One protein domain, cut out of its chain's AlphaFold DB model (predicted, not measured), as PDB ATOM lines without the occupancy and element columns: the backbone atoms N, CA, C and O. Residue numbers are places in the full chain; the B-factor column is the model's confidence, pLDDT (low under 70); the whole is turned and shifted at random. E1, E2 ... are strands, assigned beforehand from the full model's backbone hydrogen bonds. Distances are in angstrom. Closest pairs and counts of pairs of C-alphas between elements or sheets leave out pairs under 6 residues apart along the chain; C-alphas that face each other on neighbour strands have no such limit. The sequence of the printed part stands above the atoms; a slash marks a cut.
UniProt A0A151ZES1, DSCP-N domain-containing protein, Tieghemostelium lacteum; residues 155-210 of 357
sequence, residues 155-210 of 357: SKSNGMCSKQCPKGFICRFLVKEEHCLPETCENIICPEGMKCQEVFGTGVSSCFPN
ATOM      1  N   SER A 155     350.649 279.997 126.932       44.47
ATOM      2  CA  SER A 155     351.908 280.568 126.404       44.47
ATOM      3  C   SER A 155     352.834 279.526 125.746       44.47
ATOM      4  O   SER A 155     353.877 279.893 125.197       44.47
ATOM      5  N   LYS A 156     352.454 278.239 125.787       44.41
ATOM      6  CA  LYS A 156     353.044 277.130 125.025       44.41
ATOM      7  C   LYS A 156     352.062 276.574 123.988       44.41
ATOM      8  O   LYS A 156     352.086 275.377 123.699       44.41
ATOM      9  N   SER A 157     351.218 277.406 123.370       42.88
ATOM     10  CA  SER A 157     350.752 277.051 122.028       42.88
ATOM     11  C   SER A 157     352.010 276.949 121.153       42.88
ATOM     12  O   SER A 157     352.681 277.949 120.904       42.88
ATOM     13  N   ASN A 158     352.394 275.717 120.822       42.44
ATOM     14  CA  ASN A 158     353.685 275.312 120.264       42.44
ATOM     15  C   ASN A 158     353.917 275.790 118.818       42.44
ATOM     16  O   ASN A 158     354.243 274.995 117.942       42.44
ATOM     17  N   GLY A 159     353.869 277.093 118.561       46.91
ATOM     18  CA  GLY A 159     354.838 277.664 117.635       46.91
ATOM     19  C   GLY A 159     356.172 277.677 118.371       46.91
ATOM     20  O   GLY A 159     356.486 278.674 119.012       46.91
ATOM     21  N   MET A 160     356.890 276.545 118.406       55.88
ATOM     22  CA  MET A 160     358.181 276.410 119.098       55.88
ATOM     23  C   MET A 160     359.186 277.399 118.491       55.88
ATOM     24  O   MET A 160     359.907 277.078 117.554       55.88
ATOM     25  N   CYS A 161     359.204 278.620 119.016       75.69
ATOM     26  CA  CYS A 161     360.206 279.622 118.711       75.69
ATOM     27  C   CYS A 161     361.526 279.117 119.306       75.69
ATOM     28  O   CYS A 161     361.639 278.932 120.520       75.69
ATOM     29  N   SER A 162     362.471 278.771 118.435       86.38
ATOM     30  CA  SER A 162     363.679 278.013 118.788       86.38
ATOM     31  C   SER A 162     364.885 278.902 119.107       86.38
ATOM     32  O   SER A 162     365.856 278.447 119.720       86.38
ATOM     33  N   LYS A 163     364.823 280.181 118.727       89.25
ATOM     34  CA  LYS A 163     365.858 281.174 119.008       89.25
ATOM     35  C   LYS A 163     366.063 281.362 120.510       89.25
ATOM     36  O   LYS A 163     365.152 281.693 121.266       89.25
ATOM     37  N   GLN A 164     367.312 281.190 120.936       93.38
ATOM     38  CA  GLN A 164     367.734 281.522 122.291       93.38
ATOM     39  C   GLN A 164     367.687 283.038 122.480       93.38
ATOM     40  O   GLN A 164     368.391 283.780 121.791       93.38
ATOM     41  N   CYS A 165     366.864 283.484 123.423       94.06
ATOM     42  CA  CYS A 165     366.758 284.885 123.790       94.06
ATOM     43  C   CYS A 165     367.619 285.207 125.021       94.06
ATOM     44  O   CYS A 165     367.851 284.332 125.861       94.06
ATOM     45  N   PRO A 166     368.123 286.450 125.139       94.75
ATOM     46  CA  PRO A 166     368.765 286.921 126.361       94.75
ATOM     47  C   PRO A 166     367.836 286.800 127.577       94.75
ATOM     48  O   PRO A 166     366.615 286.758 127.441       94.75
ATOM     49  N   LYS A 167     368.409 286.783 128.786       94.62
ATOM     50  CA  LYS A 167     367.628 286.749 130.033       94.62
ATOM     51  C   LYS A 167     366.654 287.939 130.090       94.62
ATOM     52  O   LYS A 167     367.084 289.065 129.859       94.62
ATOM     53  N   GLY A 168     365.390 287.673 130.431       92.38
ATOM     54  CA  GLY A 168     364.322 288.680 130.478       92.38
ATOM     55  C   GLY A 168     363.605 288.902 129.142       92.38
ATOM     56  O   GLY A 168     362.797 289.822 129.031       92.38
ATOM     57  N   PHE A 169     363.892 288.078 128.130       94.44
ATOM     58  CA  PHE A 169     363.224 288.097 126.835       94.44
ATOM     59  C   PHE A 169     362.699 286.705 126.477       94.44
ATOM     60  O   PHE A 169     363.406 285.707 126.621       94.44
ATOM     61  N   ILE A 170     361.503 286.664 125.901       91.06
ATOM     62  CA  ILE A 170     360.840 285.453 125.434       91.06
ATOM     63  C   ILE A 170     360.778 285.426 123.905       91.06
ATOM     64  O   ILE A 170     360.532 286.435 123.242       91.06
ATOM     65  N   CYS A 171     361.021 284.250 123.333       90.81
ATOM     66  CA  CYS A 171     360.952 284.032 121.893       90.81
ATOM     67  C   CYS A 171     359.484 283.963 121.450       90.81
ATOM     68  O   CYS A 171     358.718 283.124 121.937       90.81
ATOM     69  N   ARG A 172     359.088 284.832 120.517       85.06
ATOM     70  CA  ARG A 172     357.758 284.861 119.895       85.06
ATOM     71  C   ARG A 172     357.878 285.007 118.384       85.06
ATOM     72  O   ARG A 172     358.795 285.653 117.881       85.06
ATOM     73  N   PHE A 173     356.908 284.451 117.665       78.81
ATOM     74  CA  PHE A 173     356.728 284.763 116.254       78.81
ATOM     75  C   PHE A 173     355.986 286.090 116.133       78.81
ATOM     76  O   PHE A 173     354.835 286.198 116.550       78.81
ATOM     77  N   LEU A 174     356.639 287.090 115.548       72.44
ATOM     78  CA  LEU A 174     355.934 288.236 114.990       72.44
ATOM     79  C   LEU A 174     355.873 288.016 113.487       72.44
ATOM     80  O   LEU A 174     356.895 287.986 112.802       72.44
ATOM     81  N   VAL A 175     354.657 287.813 112.985       75.88
ATOM     82  CA  VAL A 175     354.403 287.479 111.581       75.88
ATOM     83  C   VAL A 175     355.036 286.129 111.200       75.88
ATOM     84  O   VAL A 175     354.393 285.097 111.360       75.88
ATOM     85  N   LYS A 176     356.283 286.107 110.708       64.88
ATOM     86  CA  LYS A 176     357.002 284.896 110.249       64.88
ATOM     87  C   LYS A 176     358.425 284.789 110.794       64.88
ATOM     88  O   LYS A 176     359.132 283.842 110.460       64.88
ATOM     89  N   GLU A 177     358.856 285.755 111.596       76.38
ATOM     90  CA  GLU A 177     360.215 285.804 112.119       76.38
ATOM     91  C   GLU A 177     360.213 285.578 113.628       76.38
ATOM     92  O   GLU A 177     359.301 285.988 114.350       76.38
ATOM     93  N   GLU A 178     361.246 284.884 114.104       88.94
ATOM     94  CA  GLU A 178     361.472 284.666 115.528       88.94
ATOM     95  C   GLU A 178     362.100 285.927 116.143       88.94
ATOM     96  O   GLU A 178     363.265 286.274 115.888       88.94
ATOM     97  N   HIS A 179     361.334 286.600 116.996       90.44
ATOM     98  CA  HIS A 179     361.757 287.781 117.737       90.44
ATOM     99  C   HIS A 179     361.872 287.474 119.227       90.44
ATOM    100  O   HIS A 179     361.083 286.724 119.793       90.44
ATOM    101  N   CYS A 180     362.866 288.087 119.864       92.94
ATOM    102  CA  CYS A 180     362.980 288.098 121.316       92.94
ATOM    103  C   CYS A 180     362.273 289.348 121.821       92.94
ATOM    104  O   CYS A 180     362.719 290.458 121.533       92.94
ATOM    105  N   LEU A 181     361.163 289.159 122.525       94.31
ATOM    106  CA  LEU A 181     360.346 290.234 123.078       94.31
ATOM    107  C   LEU A 181     360.569 290.309 124.589       94.31
ATOM    108  O   LEU A 181     360.746 289.261 125.208       94.31
ATOM    109  N   PRO A 182     360.626 291.506 125.189       94.94
ATOM    110  CA  PRO A 182     360.906 291.637 126.614       94.94
ATOM    111  C   PRO A 182     359.741 291.053 127.418       94.94
ATOM    112  O   PRO A 182     358.581 291.293 127.097       94.94
ATOM    113  N   GLU A 183     360.040 290.278 128.455       92.44
ATOM    114  CA  GLU A 183     359.019 289.707 129.345       92.44
ATOM    115  C   GLU A 183     358.413 290.799 130.232       92.44
ATOM    116  O   GLU A 183     357.200 290.874 130.397       92.44
ATOM    117  N   THR A 184     359.263 291.694 130.741       92.94
ATOM    118  CA  THR A 184     358.886 292.765 131.672       92.94
ATOM    119  C   THR A 184     359.366 294.130 131.191       92.94
ATOM    120  O   THR A 184     360.346 294.242 130.446       92.94
ATOM    121  N   CYS A 185     358.725 295.188 131.686       94.50
ATOM    122  CA  CYS A 185     359.110 296.569 131.400       94.50
ATOM    123  C   CYS A 185     360.491 296.979 131.929       94.50
ATOM    124  O   CYS A 185     361.023 298.000 131.511       94.50
ATOM    125  N   GLU A 186     361.110 296.177 132.798       96.31
ATOM    126  CA  GLU A 186     362.493 296.389 133.245       96.31
ATOM    127  C   GLU A 186     363.516 296.068 132.144       96.31
ATOM    128  O   GLU A 186     364.636 296.578 132.160       96.31
ATOM    129  N   ASN A 187     363.137 295.223 131.178       95.25
ATOM    130  CA  ASN A 187     364.017 294.741 130.114       95.25
ATOM    131  C   ASN A 187     363.963 295.601 128.841       95.25
ATOM    132  O   ASN A 187     364.611 295.270 127.849       95.25
ATOM    133  N   ILE A 188     363.207 296.701 128.841       94.88
ATOM    134  CA  ILE A 188     363.072 297.597 127.690       94.88
ATOM    135  C   ILE A 188     363.098 299.061 128.126       94.88
ATOM    136  O   ILE A 188     362.499 299.447 129.123       94.88
ATOM    137  N   ILE A 189     363.794 299.894 127.352       95.38
ATOM    138  CA  ILE A 189     363.802 301.346 127.529       95.38
ATOM    139  C   ILE A 189     362.948 301.935 126.415       95.38
ATOM    140  O   ILE A 189     363.301 301.824 125.239       95.38
ATOM    141  N   CYS A 190     361.822 302.541 126.781       91.38
ATOM    142  CA  CYS A 190     360.949 303.170 125.803       91.38
ATOM    143  C   CYS A 190     361.489 304.533 125.349       91.38
ATOM    144  O   CYS A 190     362.059 305.263 126.164       91.38
ATOM    145  N   PRO A 191     361.322 304.887 124.060       87.88
ATOM    146  CA  PRO A 191     361.615 306.226 123.560       87.88
ATOM    147  C   PRO A 191     360.838 307.315 124.311       87.88
ATOM    148  O   PRO A 191     359.814 307.049 124.941       87.88
ATOM    149  N   GLU A 192     361.299 308.562 124.207       89.44
ATOM    150  CA  GLU A 192     360.576 309.712 124.752       89.44
ATOM    151  C   GLU A 192     359.155 309.787 124.171       89.44
ATOM    152  O   GLU A 192     358.944 309.576 122.976       89.44
ATOM    153  N   GLY A 193     358.167 310.045 125.034       82.06
ATOM    154  CA  GLY A 193     356.757 310.026 124.645       82.06
ATOM    155  C   GLY A 193     356.167 308.623 124.481       82.06
ATOM    156  O   GLY A 193     355.098 308.498 123.894       82.06
ATOM    157  N   MET A 194     356.820 307.572 124.988       90.00
ATOM    158  CA  MET A 194     356.272 306.216 125.085       90.00
ATOM    159  C   MET A 194     356.308 305.698 126.527       90.00
ATOM    160  O   MET A 194     357.244 305.979 127.273       90.00
ATOM    161  N   LYS A 195     355.305 304.906 126.913       90.44
ATOM    162  CA  LYS A 195     355.245 304.202 128.199       90.44
ATOM    163  C   LYS A 195     355.291 302.702 127.945       90.44
ATOM    164  O   LYS A 195     354.621 302.191 127.047       90.44
ATOM    165  N   CYS A 196     356.096 301.997 128.731       92.88
ATOM    166  CA  CYS A 196     356.083 300.545 128.689       92.88
ATOM    167  C   CYS A 196     354.812 300.017 129.357       92.88
ATOM    168  O   CYS A 196     354.458 300.473 130.446       92.88
ATOM    169  N   GLN A 197     354.150 299.059 128.714       86.88
ATOM    170  CA  GLN A 197     353.008 298.344 129.274       86.88
ATOM    171  C   GLN A 197     353.115 296.849 128.961       86.88
ATOM    172  O   GLN A 197     353.625 296.453 127.906       86.88
ATOM    173  N   GLU A 198     352.620 296.022 129.878       85.56
ATOM    174  CA  GLU A 198     352.453 294.590 129.646       85.56
ATOM    175  C   GLU A 198     351.288 294.350 128.681       85.56
ATOM    176  O   GLU A 198     350.199 294.901 128.833       85.56
ATOM    177  N   VAL A 199     351.510 293.508 127.675       78.62
ATOM    178  CA  VAL A 199     350.486 293.160 126.691       78.62
ATOM    179  C   VAL A 199     349.720 291.944 127.201       78.62
ATOM    180  O   VAL A 199     350.192 290.802 127.115       78.62
ATOM    181  N   PHE A 200     348.530 292.192 127.752       61.34
ATOM    182  CA  PHE A 200     347.689 291.162 128.361       61.34
ATOM    183  C   PHE A 200     347.512 289.933 127.455       61.34
ATOM    184  O   PHE A 200     347.218 290.039 126.266       61.34
ATOM    185  N   GLY A 201     347.715 288.743 128.032       58.00
ATOM    186  CA  GLY A 201     347.553 287.456 127.349       58.00
ATOM    187  C   GLY A 201     348.747 286.990 126.507       58.00
ATOM    188  O   GLY A 201     348.728 285.861 126.026       58.00
ATOM    189  N   THR A 202     349.795 287.803 126.345       72.19
ATOM    190  CA  THR A 202     350.958 287.449 125.499       72.19
ATOM    191  C   THR A 202     352.219 287.086 126.292       72.19
ATOM    192  O   THR A 202     353.121 286.418 125.765       72.19
ATOM    193  N   GLY A 203     352.290 287.525 127.553       77.31
ATOM    194  CA  GLY A 203     353.486 287.426 128.391       77.31
ATOM    195  C   GLY A 203     354.659 288.279 127.894       77.31
ATOM    196  O   GLY A 203     355.803 287.941 128.181       77.31
ATOM    197  N   VAL A 204     354.396 289.323 127.098       90.81
ATOM    198  CA  VAL A 204     355.412 290.282 126.646       90.81
ATOM    199  C   VAL A 204     355.062 291.699 127.076       90.81
ATOM    200  O   VAL A 204     353.896 292.048 127.245       90.81
ATOM    201  N   SER A 205     356.086 292.530 127.206       91.25
ATOM    202  CA  SER A 205     355.988 293.970 127.408       91.25
ATOM    203  C   SER A 205     356.295 294.705 126.102       91.25
ATOM    204  O   SER A 205     357.079 294.235 125.278       91.25
ATOM    205  N   SER A 206     355.686 295.866 125.885       92.56
ATOM    206  CA  SER A 206     355.991 296.702 124.721       92.56
ATOM    207  C   SER A 206     355.877 298.182 125.055       92.56
ATOM    208  O   SER A 206     355.223 298.577 126.019       92.56
ATOM    209  N   CYS A 207     356.536 299.005 124.248       88.69
ATOM    210  CA  CYS A 207     356.424 300.450 124.328       88.69
ATOM    211  C   CYS A 207     355.221 300.902 123.514       88.69
ATOM    212  O   CYS A 207     355.170 300.704 122.300       88.69
ATOM    213  N   PHE A 208     354.278 301.533 124.192       82.06
ATOM    214  CA  PHE A 208     353.142 302.180 123.564       82.06
ATOM    215  C   PHE A 208     353.378 303.684 123.579       82.06
ATOM    216  O   PHE A 208     354.004 304.178 124.523       82.06
ATOM    217  N   PRO A 209     352.913 304.434 122.565       75.62
ATOM    218  CA  PRO A 209     352.840 305.879 122.670       75.62
ATOM    219  C   PRO A 209     352.212 306.233 124.010       75.62
ATOM    220  O   PRO A 209     351.184 305.671 124.388       75.62
ATOM    221  N   ASN A 210     352.850 307.151 124.725       71.00
ATOM    222  CA  ASN A 210     352.257 307.853 125.841       71.00
ATOM    223  C   ASN A 210     351.220 308.780 125.207       71.00
ATOM    224  O   ASN A 210     351.406 309.989 125.091       71.00
TER     225      ASN A 210
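This is residues 155 to 210 of the 357 residues of the protein "DSCP-N domain-containing protein" of Tieghemostelium lacteum (UniProt A0A151ZES1). Two small two-stranded hairpins, E1 with E2 and E3 with E4, meet as an open V, the end of E2 near the start of E4, with an unnamed stretch, residues 155 to 168, leading into the first. The printed part has 56 residues, no named helix and four strands, E1 to E4 in order, in two antiparallel sheets; the class is all strand, with 24 residues in named elements, under half. It is elongated, 34 by 21 by 17 A, and only just compact, close to loose, with a radius of gyration of the C-alphas of 11.7 A.

Pass residues 155 to 168 and find C-alpha 169 at (363.224, 288.097, 126.835), where E1, residues 169 to 174, begins. E2 is residues 177 to 182, 15.6 A long. E3 is residues 194 to 199; E4, residues 204 to 209, runs 16.3 A to C-alpha 209 at (352.840, 305.879, 122.670).

In the hairpin E1 and E2, at 143 degrees, look for N 170 and O 181, 2.8 A apart, within hydrogen-bond range. In the hairpin E3 and E4, at 146 degrees, N 197 and O 206 are within hydrogen-bond range at 2.9 A. The closest C-alphas of E2 and E4 are those of Pro 182 and Ser 205, 5.5 A apart. E1 and E3 are apart.

The farthest C-alphas, of Asn 158 and Glu 192, are 35.4 A apart. The printed part has no cut, and E2 to E3 is a long link of 11 residues. Look for pLDDT under 70 at residues 155 to 160, 176, and 200 to 201.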